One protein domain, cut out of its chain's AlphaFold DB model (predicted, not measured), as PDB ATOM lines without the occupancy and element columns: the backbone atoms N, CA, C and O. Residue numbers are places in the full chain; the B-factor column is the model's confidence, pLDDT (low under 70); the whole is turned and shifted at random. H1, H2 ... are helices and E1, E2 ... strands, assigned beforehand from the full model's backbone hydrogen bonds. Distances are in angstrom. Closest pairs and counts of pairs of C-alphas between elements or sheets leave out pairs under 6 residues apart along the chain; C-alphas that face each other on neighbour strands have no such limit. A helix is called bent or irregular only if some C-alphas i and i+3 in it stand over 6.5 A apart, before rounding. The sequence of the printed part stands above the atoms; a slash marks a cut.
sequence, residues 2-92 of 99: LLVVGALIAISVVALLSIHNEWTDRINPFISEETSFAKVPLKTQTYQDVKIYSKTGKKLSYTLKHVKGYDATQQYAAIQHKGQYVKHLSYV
ATOM      1  N   LEU A   2      23.634 -53.896  -3.467       88.88
ATOM      2  CA  LEU A   2      22.513 -53.445  -2.614       88.88
ATOM      3  C   LEU A   2      22.929 -52.556  -1.424       88.88
ATOM      4  O   LEU A   2      22.320 -51.515  -1.215       88.88
ATOM      5  N   LEU A   3      23.996 -52.910  -0.696       91.75
ATOM      6  CA  LEU A   3      24.500 -52.091   0.421       91.75
ATOM      7  C   LEU A   3      24.990 -50.706  -0.026       91.75
ATOM      8  O   LEU A   3      24.745 -49.714   0.651       91.75
ATOM      9  N   VAL A   4      25.640 -50.629  -1.192       94.06
ATOM     10  CA  VAL A   4      26.134 -49.365  -1.762       94.06
ATOM     11  C   VAL A   4      24.960 -48.486  -2.193       94.06
ATOM     12  O   VAL A   4      24.933 -47.304  -1.877       94.06
ATOM     13  N   VAL A   5      23.953 -49.073  -2.847       94.69
ATOM     14  CA  VAL A   5      22.722 -48.365  -3.230       94.69
ATOM     15  C   VAL A   5      21.983 -47.855  -1.990       94.69
ATOM     16  O   VAL A   5      21.602 -46.690  -1.947       94.69
ATOM     17  N   GLY A   6      21.845 -48.684  -0.951       95.75
ATOM     18  CA  GLY A   6      21.224 -48.281   0.313       95.75
ATOM     19  C   GLY A   6      21.957 -47.122   0.993       95.75
ATOM     20  O   GLY A   6      21.319 -46.160   1.416       95.75
ATOM     21  N   ALA A   7      23.292 -47.165   1.035       95.56
ATOM     22  CA  ALA A   7      24.101 -46.081   1.585       95.56
ATOM     23  C   ALA A   7      23.923 -44.768   0.804       95.56
ATOM     24  O   ALA A   7      23.744 -43.713   1.410       95.56
ATOM     25  N   LEU A   8      23.902 -44.822  -0.532       96.06
ATOM     26  CA  LEU A   8      23.682 -43.643  -1.375       96.06
ATOM     27  C   LEU A   8      22.294 -43.027  -1.167       96.06
ATOM     28  O   LEU A   8      22.170 -41.804  -1.094       96.06
ATOM     29  N   ILE A   9      21.259 -43.861  -1.022       95.75
ATOM     30  CA  ILE A   9      19.905 -43.394  -0.702       95.75
ATOM     31  C   ILE A   9      19.900 -42.705   0.667       95.75
ATOM     32  O   ILE A   9      19.402 -41.588   0.777       95.75
ATOM     33  N   ALA A  10      20.496 -43.322   1.692       94.12
ATOM     34  CA  ALA A  10      20.553 -42.742   3.033       94.12
ATOM     35  C   ALA A  10      21.272 -41.382   3.046       94.12
ATOM     36  O   ALA A  10      20.749 -40.418   3.603       94.12
ATOM     37  N   ILE A  11      22.423 -41.273   2.372       95.62
ATOM     38  CA  ILE A  11      23.163 -40.008   2.227       95.62
ATOM     39  C   ILE A  11      22.306 -38.957   1.516       95.62
ATOM     40  O   ILE A  11      22.253 -37.811   1.959       95.62
ATOM     41  N   SER A  12      21.596 -39.345   0.455       94.06
ATOM     42  CA  SER A  12      20.718 -38.438  -0.288       94.06
ATOM     43  C   SER A  12      19.573 -37.916   0.584       94.06
ATOM     44  O   SER A  12      19.274 -36.724   0.560       94.06
ATOM     45  N   VAL A  13      18.966 -38.778   1.407       93.25
ATOM     46  CA  VAL A  13      17.924 -38.372   2.363       93.25
ATOM     47  C   VAL A  13      18.489 -37.398   3.397       93.25
ATOM     48  O   VAL A  13      17.896 -36.347   3.622       93.25
ATOM     49  N   VAL A  14      19.651 -37.693   3.985       93.00
ATOM     50  CA  VAL A  14      20.295 -36.797   4.965       93.00
ATOM     51  C   VAL A  14      20.636 -35.439   4.339       93.00
ATOM     52  O   VAL A  14      20.400 -34.399   4.958       93.00
ATOM     53  N   ALA A  15      21.129 -35.428   3.099       92.62
ATOM     54  CA  ALA A  15      21.406 -34.196   2.365       92.62
ATOM     55  C   ALA A  15      20.133 -33.358   2.159       92.62
ATOM     56  O   ALA A  15      20.146 -32.158   2.427       92.62
ATOM     57  N   LEU A  16      19.016 -33.983   1.765       91.06
ATOM     58  CA  LEU A  16      17.725 -33.297   1.624       91.06
ATOM     59  C   LEU A  16      17.217 -32.733   2.957       91.06
ATOM     60  O   LEU A  16      16.728 -31.605   2.994       91.06
ATOM     61  N   LEU A  17      17.366 -33.480   4.055       90.81
ATOM     62  CA  LEU A  17      16.980 -33.031   5.398       90.81
ATOM     63  C   LEU A  17      17.848 -31.873   5.924       90.81
ATOM     64  O   LEU A  17      17.418 -31.163   6.827       90.81
ATOM     65  N   SER A  18      19.040 -31.655   5.364       91.25
ATOM     66  CA  SER A  18      19.931 -30.545   5.742       91.25
ATOM     67  C   SER A  18      19.548 -29.212   5.076       91.25
ATOM     68  O   SER A  18      20.082 -28.161   5.429       91.25
ATOM     69  N   ILE A  19      18.640 -29.228   4.095       93.06
ATOM     70  CA  ILE A  19      18.135 -28.022   3.431       93.06
ATOM     71  C   ILE A  19      16.969 -27.480   4.260       93.06
ATOM     72  O   ILE A  19      15.956 -28.156   4.380       93.06
ATOM     73  N   HIS A  20      17.066 -26.254   4.779       93.62
ATOM     74  CA  HIS A  20      16.007 -25.642   5.593       93.62
ATOM     75  C   HIS A  20      15.042 -24.781   4.767       93.62
ATOM     76  O   HIS A  20      15.391 -23.687   4.305       93.62
ATOM     77  N   ASN A  21      13.821 -25.281   4.579       94.94
ATOM     78  CA  ASN A  21      12.696 -24.587   3.955       94.94
ATOM     79  C   ASN A  21      11.353 -25.142   4.472       94.94
ATOM     80  O   ASN A  21      11.317 -26.127   5.204       94.94
ATOM     81  N   GLU A  22      10.239 -24.523   4.071       94.75
ATOM     82  CA  GLU A  22       8.888 -24.896   4.521       94.75
ATOM     83  C   GLU A  22       8.520 -26.367   4.269       94.75
ATOM     84  O   GLU A  22       7.766 -26.953   5.042       94.75
ATOM     85  N   TRP A  23       9.027 -26.979   3.198       93.94
ATOM     86  CA  TRP A  23       8.684 -28.348   2.814       93.94
ATOM     87  C   TRP A  23       9.551 -29.378   3.525       93.94
ATOM     88  O   TRP A  23       9.030 -30.350   4.074       93.94
ATOM     89  N   THR A  24      10.865 -29.169   3.521       95.56
ATOM     90  CA  THR A  24      11.829 -30.087   4.137       95.56
ATOM     91  C   THR A  24      11.721 -30.053   5.653       95.56
ATOM     92  O   THR A  24      11.654 -31.112   6.276       95.56
ATOM     93  N   ASP A  25      11.596 -28.869   6.256       96.88
ATOM     94  CA  ASP A  25      11.519 -28.755   7.710       96.88
ATOM     95  C   ASP A  25      10.210 -29.332   8.255       96.88
ATOM     96  O   ASP A  25      10.210 -29.921   9.334       96.88
ATOM     97  N   ARG A  26       9.111 -29.275   7.487       95.81
ATOM     98  CA  ARG A  26       7.823 -29.882   7.861       95.81
ATOM     99  C   ARG A  26       7.941 -31.377   8.158       95.81
ATOM    100  O   ARG A  26       7.319 -31.857   9.103       95.81
ATOM    101  N   ILE A  27       8.721 -32.105   7.359       94.69
ATOM    102  CA  ILE A  27       8.859 -33.567   7.466       94.69
ATOM    103  C   ILE A  27      10.144 -34.008   8.173       94.69
ATOM    104  O   ILE A  27      10.294 -35.193   8.457       94.69
ATOM    105  N   ASN A  28      11.068 -33.091   8.471       95.19
ATOM    106  CA  ASN A  28      12.353 -33.439   9.066       95.19
ATOM    107  C   ASN A  28      12.187 -33.927  10.520       95.19
ATOM    108  O   ASN A  28      11.824 -33.134  11.391       95.19
ATOM    109  N   PRO A  29      12.474 -35.200  10.847       94.94
ATOM    110  CA  PRO A  29      12.283 -35.718  12.202       94.94
ATOM    111  C   PRO A  29      13.254 -35.118  13.234       94.94
ATOM    112  O   PRO A  29      12.986 -35.214  14.427       94.94
ATOM    113  N   PHE A  30      14.346 -34.481  12.802       94.81
ATOM    114  CA  PHE A  30      15.383 -33.926  13.680       94.81
ATOM    115  C   PHE A  30      15.124 -32.481  14.120       94.81
ATOM    116  O   PHE A  30      15.849 -31.963  14.965       94.81
ATOM    117  N   ILE A  31      14.104 -31.823  13.561       95.31
ATOM    118  CA  ILE A  31      13.719 -30.462  13.945       95.31
ATOM    119  C   ILE A  31      12.502 -30.544  14.860       95.31
ATOM    120  O   ILE A  31      11.469 -31.095  14.480       95.31
ATOM    121  N   SER A  32      12.600 -29.987  16.059       96.25
ATOM    122  CA  SER A  32      11.461 -29.911  16.972       96.25
ATOM    123  C   SER A  32      10.497 -28.803  16.558       96.25
ATOM    124  O   SER A  32      10.891 -27.783  15.996       96.25
ATOM    125  N   GLU A  33       9.214 -29.017  16.830       97.38
ATOM    126  CA  GLU A  33       8.219 -27.953  16.739       97.38
ATOM    127  C   GLU A  33       8.362 -27.030  17.955       97.38
ATOM    128  O   GLU A  33       8.468 -27.490  19.092       97.38
ATOM    129  N   GLU A  34       8.362 -25.726  17.713       97.06
ATOM    130  CA  GLU A  34       8.569 -24.692  18.717       97.06
ATOM    131  C   GLU A  34       7.520 -23.588  18.573       97.06
ATOM    132  O   GLU A  34       6.853 -23.443  17.549       97.06
ATOM    133  N   THR A  35       7.365 -22.780  19.620       98.06
ATOM    134  CA  THR A  35       6.614 -21.524  19.548       98.06
ATOM    135  C   THR A  35       7.565 -20.370  19.809       98.06
ATOM    136  O   THR A  35       8.196 -20.297  20.867       98.06
ATOM    137  N   SER A  36       7.655 -19.457  18.851       98.12
ATOM    138  CA  SER A  36       8.431 -18.225  18.975       98.12
ATOM    139  C   SER A  36       7.535 -17.005  18.846       98.12
ATOM    140  O   SER A  36       6.423 -17.083  18.335       98.12
ATOM    141  N   PHE A  37       8.021 -15.869  19.320       98.44
ATOM    142  CA  PHE A  37       7.290 -14.612  19.314       98.44
ATOM    143  C   PHE A  37       7.935 -13.649  18.334       98.44
ATOM    144  O   PHE A  37       9.157 -13.626  18.209       98.44
ATOM    145  N   ALA A  38       7.132 -12.844  17.657       98.12
ATOM    146  CA  ALA A  38       7.617 -11.866  16.697       98.12
ATOM    147  C   ALA A  38       6.773 -10.598  16.728       98.12
ATOM    148  O   ALA A  38       5.605 -10.620  17.126       98.12
ATOM    149  N   LYS A  39       7.373  -9.504  16.259       97.56
ATOM    150  CA  LYS A  39       6.637  -8.322  15.831       97.56
ATOM    151  C   LYS A  39       6.427  -8.412  14.321       97.56
ATOM    152  O   LYS A  39       7.382  -8.649  13.585       97.56
ATOM    153  N   VAL A  40       5.190  -8.249  13.873       96.62
ATOM    154  CA  VAL A  40       4.771  -8.361  12.473       96.62
ATOM    155  C   VAL A  40       4.053  -7.080  12.032       96.62
ATOM    156  O   VAL A  40       3.438  -6.408  12.864       96.62
ATOM    157  N   PRO A  41       4.145  -6.693  10.748       95.69
ATOM    158  CA  PRO A  41       3.461  -5.509  10.242       95.69
ATOM    159  C   PRO A  41       1.935  -5.672  10.278       95.69
ATOM    160  O   PRO A  41       1.396  -6.746  10.017       95.69
ATOM    161  N   LEU A  42       1.239  -4.572  10.571       95.88
ATOM    162  CA  LEU A  42      -0.223  -4.504  10.540       95.88
ATOM    163  C   LEU A  42      -0.744  -4.443   9.103       95.88
ATOM    164  O   LEU A  42      -0.075  -3.911   8.217       95.88
ATOM    165  N   LYS A  43      -1.989  -4.890   8.901       94.81
ATOM    166  CA  LYS A  43      -2.742  -4.724   7.638       94.81
ATOM    167  C   LYS A  43      -2.056  -5.328   6.401       94.81
ATOM    168  O   LYS A  43      -2.327  -4.910   5.279       94.81
ATOM    169  N   THR A  44      -1.205  -6.334   6.582       95.38
ATOM    170  CA  THR A  44      -0.627  -7.126   5.488       95.38
ATOM    171  C   THR A  44      -0.800  -8.614   5.771       95.38
ATOM    172  O   THR A  44      -1.003  -9.007   6.918       95.38
ATOM    173  N   GLN A  45      -0.786  -9.429   4.711       96.00
ATOM    174  CA  GLN A  45      -1.069 -10.869   4.791       96.00
ATOM    175  C   GLN A  45       0.183 -11.757   4.808       96.00
ATOM    176  O   GLN A  45       0.115 -12.941   5.145       96.00
ATOM    177  N   THR A  46       1.320 -11.188   4.410       96.69
ATOM    178  CA  THR A  46       2.576 -11.906   4.202       96.69
ATOM    179  C   THR A  46       3.697 -11.146   4.884       96.69
ATOM    180  O   THR A  46       3.879  -9.949   4.648       96.69
ATOM    181  N   TYR A  47       4.462 -11.855   5.705       96.88
ATOM    182  CA  TYR A  47       5.599 -11.330   6.443       96.88
ATOM    183  C   TYR A  47       6.864 -12.042   5.975       96.88
ATOM    184  O   TYR A  47       6.891 -13.270   5.875       96.88
ATOM    185  N   GLN A  48       7.885 -11.246   5.673       96.94
ATOM    186  CA  GLN A  48       9.167 -11.697   5.147       96.94
ATOM    187  C   GLN A  48      10.254 -11.476   6.194       96.94
ATOM    188  O   GLN A  48      10.214 -10.470   6.906       96.94
ATOM    189  N   ASP A  49      11.204 -12.406   6.285       97.50
ATOM    190  CA  ASP A  49      12.376 -12.322   7.169       97.50
ATOM    191  C   ASP A  49      12.032 -11.926   8.617       97.50
ATOM    192  O   ASP A  49      12.639 -11.048   9.240       97.50
ATOM    193  N   VAL A  50      11.027 -12.602   9.170       97.81
ATOM    194  CA  VAL A  50      10.468 -12.298  10.486       97.81
ATOM    195  C   VAL A  50      11.478 -12.646  11.573       97.81
ATOM    196  O   VAL A  50      11.851 -13.808  11.760       97.81
ATOM    197  N   LYS A  51      11.902 -11.628  12.329       98.12
ATOM    198  CA  LYS A  51      12.725 -11.800  13.532       98.12
ATOM    199  C   LYS A  51      11.896 -12.474  14.617       98.12
ATOM    200  O   LYS A  51      10.829 -11.983  14.981       98.12
ATOM    201  N   ILE A  52      12.424 -13.568  15.148       98.12
ATOM    202  CA  ILE A  52      11.753 -14.377  16.160       98.12
ATOM    203  C   ILE A  52      12.533 -14.396  17.476       98.12
ATOM    204  O   ILE A  52      13.764 -14.321  17.523       98.12
ATOM    205  N   TYR A  53      11.776 -14.499  18.560       98.31
ATOM    206  CA  TYR A  53      12.244 -14.435  19.933       98.31
ATOM    207  C   TYR A  53      11.698 -15.631  20.711       98.31
ATOM    208  O   TYR A  53      10.579 -16.093  20.481       98.31
ATOM    209  N   SER A  54      12.484 -16.134  21.658       96.88
ATOM    210  CA  SER A  54      12.045 -17.178  22.578       96.88
ATOM    211  C   SER A  54      10.935 -16.670  23.504       96.88
ATOM    212  O   SER A  54      10.697 -15.469  23.652       96.88
ATOM    213  N   LYS A  55      10.308 -17.596  24.236       95.25
ATOM    214  CA  LYS A  55       9.355 -17.275  25.308       95.25
ATOM    215  C   LYS A  55       9.947 -16.403  26.426       95.25
ATOM    216  O   LYS A  55       9.200 -15.727  27.120       95.25
ATOM    217  N   THR A  56      11.269 -16.412  26.599       95.62
ATOM    218  CA  THR A  56      11.987 -15.563  27.568       95.62
ATOM    219  C   THR A  56      12.419 -14.218  26.982       95.62
ATOM    220  O   THR A  56      13.120 -13.462  27.646       95.62
ATOM    221  N   GLY A  57      12.048 -13.931  25.732       96.00
ATOM    222  CA  GLY A  57      12.386 -12.688  25.046       96.00
ATOM    223  C   GLY A  57      13.772 -12.665  24.403       96.00
ATOM    224  O   GLY A  57      14.180 -11.636  23.868       96.00
ATOM    225  N   LYS A  58      14.511 -13.782  24.407       97.00
ATOM    226  CA  LYS A  58      15.824 -13.865  23.757       97.00
ATOM    227  C   LYS A  58      15.647 -13.944  22.243       97.00
ATOM    228  O   LYS A  58      14.980 -14.850  21.750       97.00
ATOM    229  N   LYS A  59      16.302 -13.049  21.502       97.25
ATOM    230  CA  LYS A  59      16.356 -13.111  20.037       97.25
ATOM    231  C   LYS A  59      17.018 -14.414  19.574       97.25
ATOM    232  O   LYS A  59      18.090 -14.771  20.069       97.25
ATOM    233  N   LEU A  60      16.389 -15.111  18.633       96.44
ATOM    234  CA  LEU A  60      16.954 -16.315  18.023       96.44
ATOM    235  C   LEU A  60      17.916 -15.946  16.883       96.44
ATOM    236  O   LEU A  60      17.881 -14.839  16.343       96.44
ATOM    237  N   SER A  61      18.817 -16.868  16.541       96.06
ATOM    238  CA  SER A  61      19.886 -16.644  15.555       96.06
ATOM    239  C   SER A  61      19.407 -16.632  14.102       96.06
ATOM    240  O   SER A  61      20.186 -16.290  13.216       96.06
ATOM    241  N   TYR A  62      18.149 -16.991  13.850       96.06
ATOM    242  CA  TYR A  62      17.560 -17.076  12.520       96.06
ATOM    243  C   TYR A  62      16.222 -16.334  12.453       96.06
ATOM    244  O   TYR A  62      15.637 -15.957  13.472       96.06
ATOM    245  N   THR A  63      15.757 -16.114  11.229       97.75
ATOM    246  CA  THR A  63      14.449 -15.543  10.906       97.75
ATOM    247  C   THR A  63      13.552 -16.603  10.275       97.75
ATOM    248  O   THR A  63      14.035 -17.583   9.700       97.75
ATOM    249  N   LEU A  64      12.238 -16.403  10.354       98.12
ATOM    250  CA  LEU A  64      11.295 -17.136   9.513       98.12
ATOM    251  C   LEU A  64      11.170 -16.391   8.189       98.12
ATOM    252  O   LEU A  64      10.732 -15.241   8.170       98.12
ATOM    253  N   LYS A  65      11.571 -17.036   7.093       97.69
ATOM    254  CA  LYS A  65      11.579 -16.408   5.767       97.69
ATOM    255  C   LYS A  65      10.179 -16.016   5.318       97.69
ATOM    256  O   LYS A  65       9.999 -14.903   4.853       97.69
ATOM    257  N   HIS A  66       9.200 -16.893   5.524       97.00
ATOM    258  CA  HIS A  66       7.822 -16.673   5.107       97.00
ATOM    259  C   HIS A  66       6.853 -16.997   6.235       97.00
ATOM    260  O   HIS A  66       6.805 -18.117   6.741       97.00
ATOM    261  N   VAL A  67       6.034 -16.018   6.597       97.62
ATOM    262  CA  VAL A  67       4.937 -16.189   7.547       97.62
ATOM    263  C   VAL A  67       3.684 -15.576   6.934       97.62
ATOM    264  O   VAL A  67       3.741 -14.503   6.334       97.62
ATOM    265  N   LYS A  68       2.543 -16.250   7.076       96.88
ATOM    266  CA  LYS A  68       1.238 -15.723   6.663       96.88
ATOM    267  C   LYS A  68       0.380 -15.457   7.889       96.88
ATOM    268  O   LYS A  68       0.386 -16.238   8.838       96.88
ATOM    269  N   GLY A  69      -0.365 -14.367   7.847       95.56
ATOM    270  CA  GLY A  69      -1.262 -13.939   8.914       95.56
ATOM    271  C   GLY A  69      -1.853 -12.584   8.567       95.56
ATOM    272  O   GLY A  69      -1.293 -11.880   7.739       95.56
ATOM    273  N   TYR A  70      -2.979 -12.219   9.170       96.44
ATOM    274  CA  TYR A  70      -3.515 -10.868   9.058       96.44
ATOM    275  C   TYR A  70      -4.165 -10.426  10.371       96.44
ATOM    276  O   TYR A  70      -5.080 -11.086  10.859       96.44
ATOM    277  N   ASP A  71      -3.738  -9.274  10.886       95.69
ATOM    278  CA  ASP A  71      -4.454  -8.516  11.911       95.69
ATOM    279  C   ASP A  71      -4.292  -7.016  11.626       95.69
ATOM    280  O   ASP A  71      -3.259  -6.544  11.134       95.69
ATOM    281  N   ALA A  72      -5.355  -6.258  11.874       94.75
ATOM    282  CA  ALA A  72      -5.397  -4.826  11.604       94.75
ATOM    283  C   ALA A  72      -4.881  -3.975  12.778       94.75
ATOM    284  O   ALA A  72      -4.602  -2.790  12.587       94.75
ATOM    285  N   THR A  73      -4.777  -4.566  13.972       96.06
ATOM    286  CA  THR A  73      -4.541  -3.881  15.251       96.06
ATOM    287  C   THR A  73      -3.435  -4.505  16.102       96.06
ATOM    288  O   THR A  73      -2.740  -3.784  16.816       96.06
ATOM    289  N   GLN A  74      -3.231  -5.821  16.022       96.00
ATOM    290  CA  GLN A  74      -2.236  -6.548  16.803       96.00
ATOM    291  C   GLN A  74      -0.967  -6.783  15.985       96.00
ATOM    292  O   GLN A  74      -0.979  -7.432  14.945       96.00
ATOM    293  N   GLN A  75       0.154  -6.267  16.486       96.31
ATOM    294  CA  GLN A  75       1.464  -6.386  15.836       96.31
ATOM    295  C   GLN A  75       2.355  -7.466  16.455       96.31
ATOM    296  O   GLN A  75       3.473  -7.658  15.994       96.31
ATOM    297  N   TYR A  76       1.914  -8.144  17.517       97.81
ATOM    298  CA  TYR A  76       2.682  -9.217  18.140       97.81
ATOM    299  C   TYR A  76       2.036 -10.558  17.834       97.81
ATOM    300  O   TYR A  76       0.825 -10.721  17.974       97.81
ATOM    301  N   ALA A  77       2.857 -11.518  17.433       97.75
ATOM    302  CA  ALA A  77       2.418 -12.846  17.048       97.75
ATOM    303  C   ALA A  77       3.195 -13.911  17.819       97.75
ATOM    304  O   ALA A  77       4.416 -13.821  17.957       97.75
ATOM    305  N   ALA A  78       2.483 -14.929  18.290       98.31
ATOM    306  CA  ALA A  78       3.043 -16.224  18.631       98.31
ATOM    307  C   ALA A  78       2.944 -17.122  17.391       98.31
ATOM    308  O   ALA A  78       1.871 -17.283  16.806       98.31
ATOM    309  N   ILE A  79       4.077 -17.671  16.971       98.56
ATOM    310  CA  ILE A  79       4.228 -18.436  15.739       98.56
ATOM    311  C   ILE A  79       4.685 -19.835  16.126       98.56
ATOM    312  O   ILE A  79       5.781 -20.007  16.663       98.56
ATOM    313  N   GLN A  80       3.839 -20.821  15.856       98.50
ATOM    314  CA  GLN A  80       4.167 -22.232  15.980       98.50
ATOM    315  C   GLN A  80       4.813 -22.689  14.676       98.50
ATOM    316  O   GLN A  80       4.201 -22.607  13.604       98.50
ATOM    317  N   HIS A  81       6.053 -23.150  14.753       98.44
ATOM    318  CA  HIS A  81       6.844 -23.502  13.582       98.44
ATOM    319  C   HIS A  81       7.774 -24.679  13.868       98.44
ATOM    320  O   HIS A  81       8.004 -25.057  15.013       98.44
ATOM    321  N   LYS A  82       8.284 -25.277  12.800       97.69
ATOM    322  CA  LYS A  82       9.323 -26.300  12.813       97.69
ATOM    323  C   LYS A  82      10.369 -25.845  11.803       97.69
ATOM    324  O   LYS A  82      10.137 -25.944  10.602       97.69
ATOM    325  N   GLY A  83      11.471 -25.264  12.276       96.75
ATOM    326  CA  GLY A  83      12.448 -24.612  11.399       96.75
ATOM    327  C   GLY A  83      11.802 -23.470  10.608       96.75
ATOM    328  O   GLY A  83      11.274 -22.529  11.186       96.75
ATOM    329  N   GLN A  84      11.822 -23.549   9.280       98.00
ATOM    330  CA  GLN A  84      11.165 -22.597   8.378       98.00
ATOM    331  C   GLN A  84       9.686 -22.914   8.115       98.00
ATOM    332  O   GLN A  84       8.980 -22.084   7.546       98.00
ATOM    333  N   TYR A  85       9.192 -24.091   8.505       98.00
ATOM    334  CA  TYR A  85       7.789 -24.450   8.329       98.00
ATOM    335  C   TYR A  85       6.915 -23.787   9.395       98.00
ATOM    336  O   TYR A  85       6.936 -24.185  10.559       98.00
ATOM    337  N   VAL A  86       6.093 -22.817   8.997       98.25
ATOM    338  CA  VAL A  86       5.071 -22.230   9.873       98.25
ATOM    339  C   VAL A  86       3.818 -23.095   9.856       98.25
ATOM    340  O   VAL A  86       3.172 -23.265   8.823       98.25
ATOM    341  N   LYS A  87       3.445 -23.607  11.027       97.75
ATOM    342  CA  LYS A  87       2.241 -24.416  11.218       97.75
ATOM    343  C   LYS A  87       1.036 -23.554  11.570       97.75
ATOM    344  O   LYS A  87      -0.053 -23.773  11.046       97.75
ATOM    345  N   HIS A  88       1.230 -22.592  12.468       97.81
ATOM    346  CA  HIS A  88       0.164 -21.724  12.944       97.81
ATOM    347  C   HIS A  88       0.708 -20.377  13.424       97.81
ATOM    348  O   HIS A  88       1.829 -20.291  13.929       97.81
ATOM    349  N   LEU A  89      -0.110 -19.337  13.295       97.75
ATOM    350  CA  LEU A  89       0.143 -18.010  13.837       97.75
ATOM    351  C   LEU A  89      -1.093 -17.545  14.601       97.75
ATOM    352  O   LEU A  89      -2.205 -17.595  14.078       97.75
ATOM    353  N   SER A  90      -0.871 -17.031  15.806       97.56
ATOM    354  CA  SER A  90      -1.888 -16.386  16.636       97.56
ATOM    355  C   SER A  90      -1.379 -15.039  17.136       97.56
ATOM    356  O   SER A  90      -0.230 -14.944  17.577       97.56
ATOM    357  N   TYR A  91      -2.222 -14.014  17.115       97.56
ATOM    358  CA  TYR A  91      -1.866 -12.699  17.640       97.56
ATOM    359  C   TYR A  91      -1.967 -12.656  19.166       97.56
ATOM    360  O   TYR A  91      -2.800 -13.333  19.770       97.56
ATOM    361  N   VAL A  92      -1.076 -11.887  19.789       96.44
ATOM    362  CA  VAL A  92      -0.999 -11.720  21.241       96.44
ATOM    363  C   VAL A  92      -0.951 -10.240  21.604       96.44
ATOM    364  O   VAL A  92      -0.342  -9.431  20.911       96.44
TER     365      VAL A  92
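Overview. This is residues 2 to 92 of the 99 residues of a protein of Lactobacillus casei (UniProt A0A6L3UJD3). A strongly twisted antiparallel sheet, E1 - E4 - E5, has the bent hairpin E2 and E3 crossing over one of its faces, and together they make a small strand body from which the helix H1 sticks out as a straight arm, free over residues 2 to 13. The short helix H2 sits between arm and body and only grazes the sheet. The printed part has 91 residues, with two named helices and five named strands in the order H1 H2 E1 E2 E3 E4 E5, a mixed class of helices and strands. It is loose, with a radius of gyration of the C-alphas of 16.2 A, and spans 59 by 27 by 16 A, its length drawn out by the arm.

Arrangement. In the three-stranded sheet, E4, residues 76 to 82, is the inner strand. E1, residues 34 to 39, is antiparallel to it at 147 degrees, with N 36 and O 79 2.9 A apart, within hydrogen-bond range. E5, residues 85 to 92, is antiparallel to E4 at 158 degrees and forms a hairpin with it; N 80 and O 88 are 2.8 A apart. E2, residues 46 to 53, and E3, residues 59 to 68, form the other hairpin, antiparallel at 156 degrees, with N 50 and O 64 2.8 A apart. E2 bends by 75 degrees at residue 49 and E3 by 86 degrees at residue 62. The closest C-alphas of E1 and E2 are those of Ala 38 and Ile 52, 4.9 A apart; those of E3 and E5 are Val 67 and Val 86, 6.5 A. H2, residues 22 to 27, is on the three-stranded sheet but only grazes it; its closest C-alpha pair with E5 is Glu 22 and Tyr 85, 4.0 A. H1, residues 2 to 17, is not on that sheet and only just touches H2, only at the corner, with 3 pairs of C-alphas within 8 A; the closest are Leu 17 and Thr 24, 6.1 A. Every O i to N i+4 pair is within hydrogen-bond range in H1; in H2 0 of 2 are, beside 1 of 3 O i to N i+3 pairs.

Along the chain. E3 spans 20.4 A from C-alpha 59 to C-alpha 68, E5 20.1 A, E4 19.1 A, E2 18.6 A and E1 16.7 A. E4 begins with C-alpha 76 at (2.682, -9.217, 18.140), and E5 ends with C-alpha 92 at (-0.999, -11.720, 21.241). H1 is 22.6 A long and begins with C-alpha 2 at (22.513, -53.445, -2.614); H2 is 9.2 A long.

Size, cuts and confidence. The C-alphas of Leu 2 and Thr 73, the two farthest apart, are 59.2 A apart. Without the free residues 2 to 13, the body spans 42 by 26 by 16 A. The printed part has no cut, and none of its links is long. Mean pLDDT of the printed part is 96.1, and no printed residue is under 70.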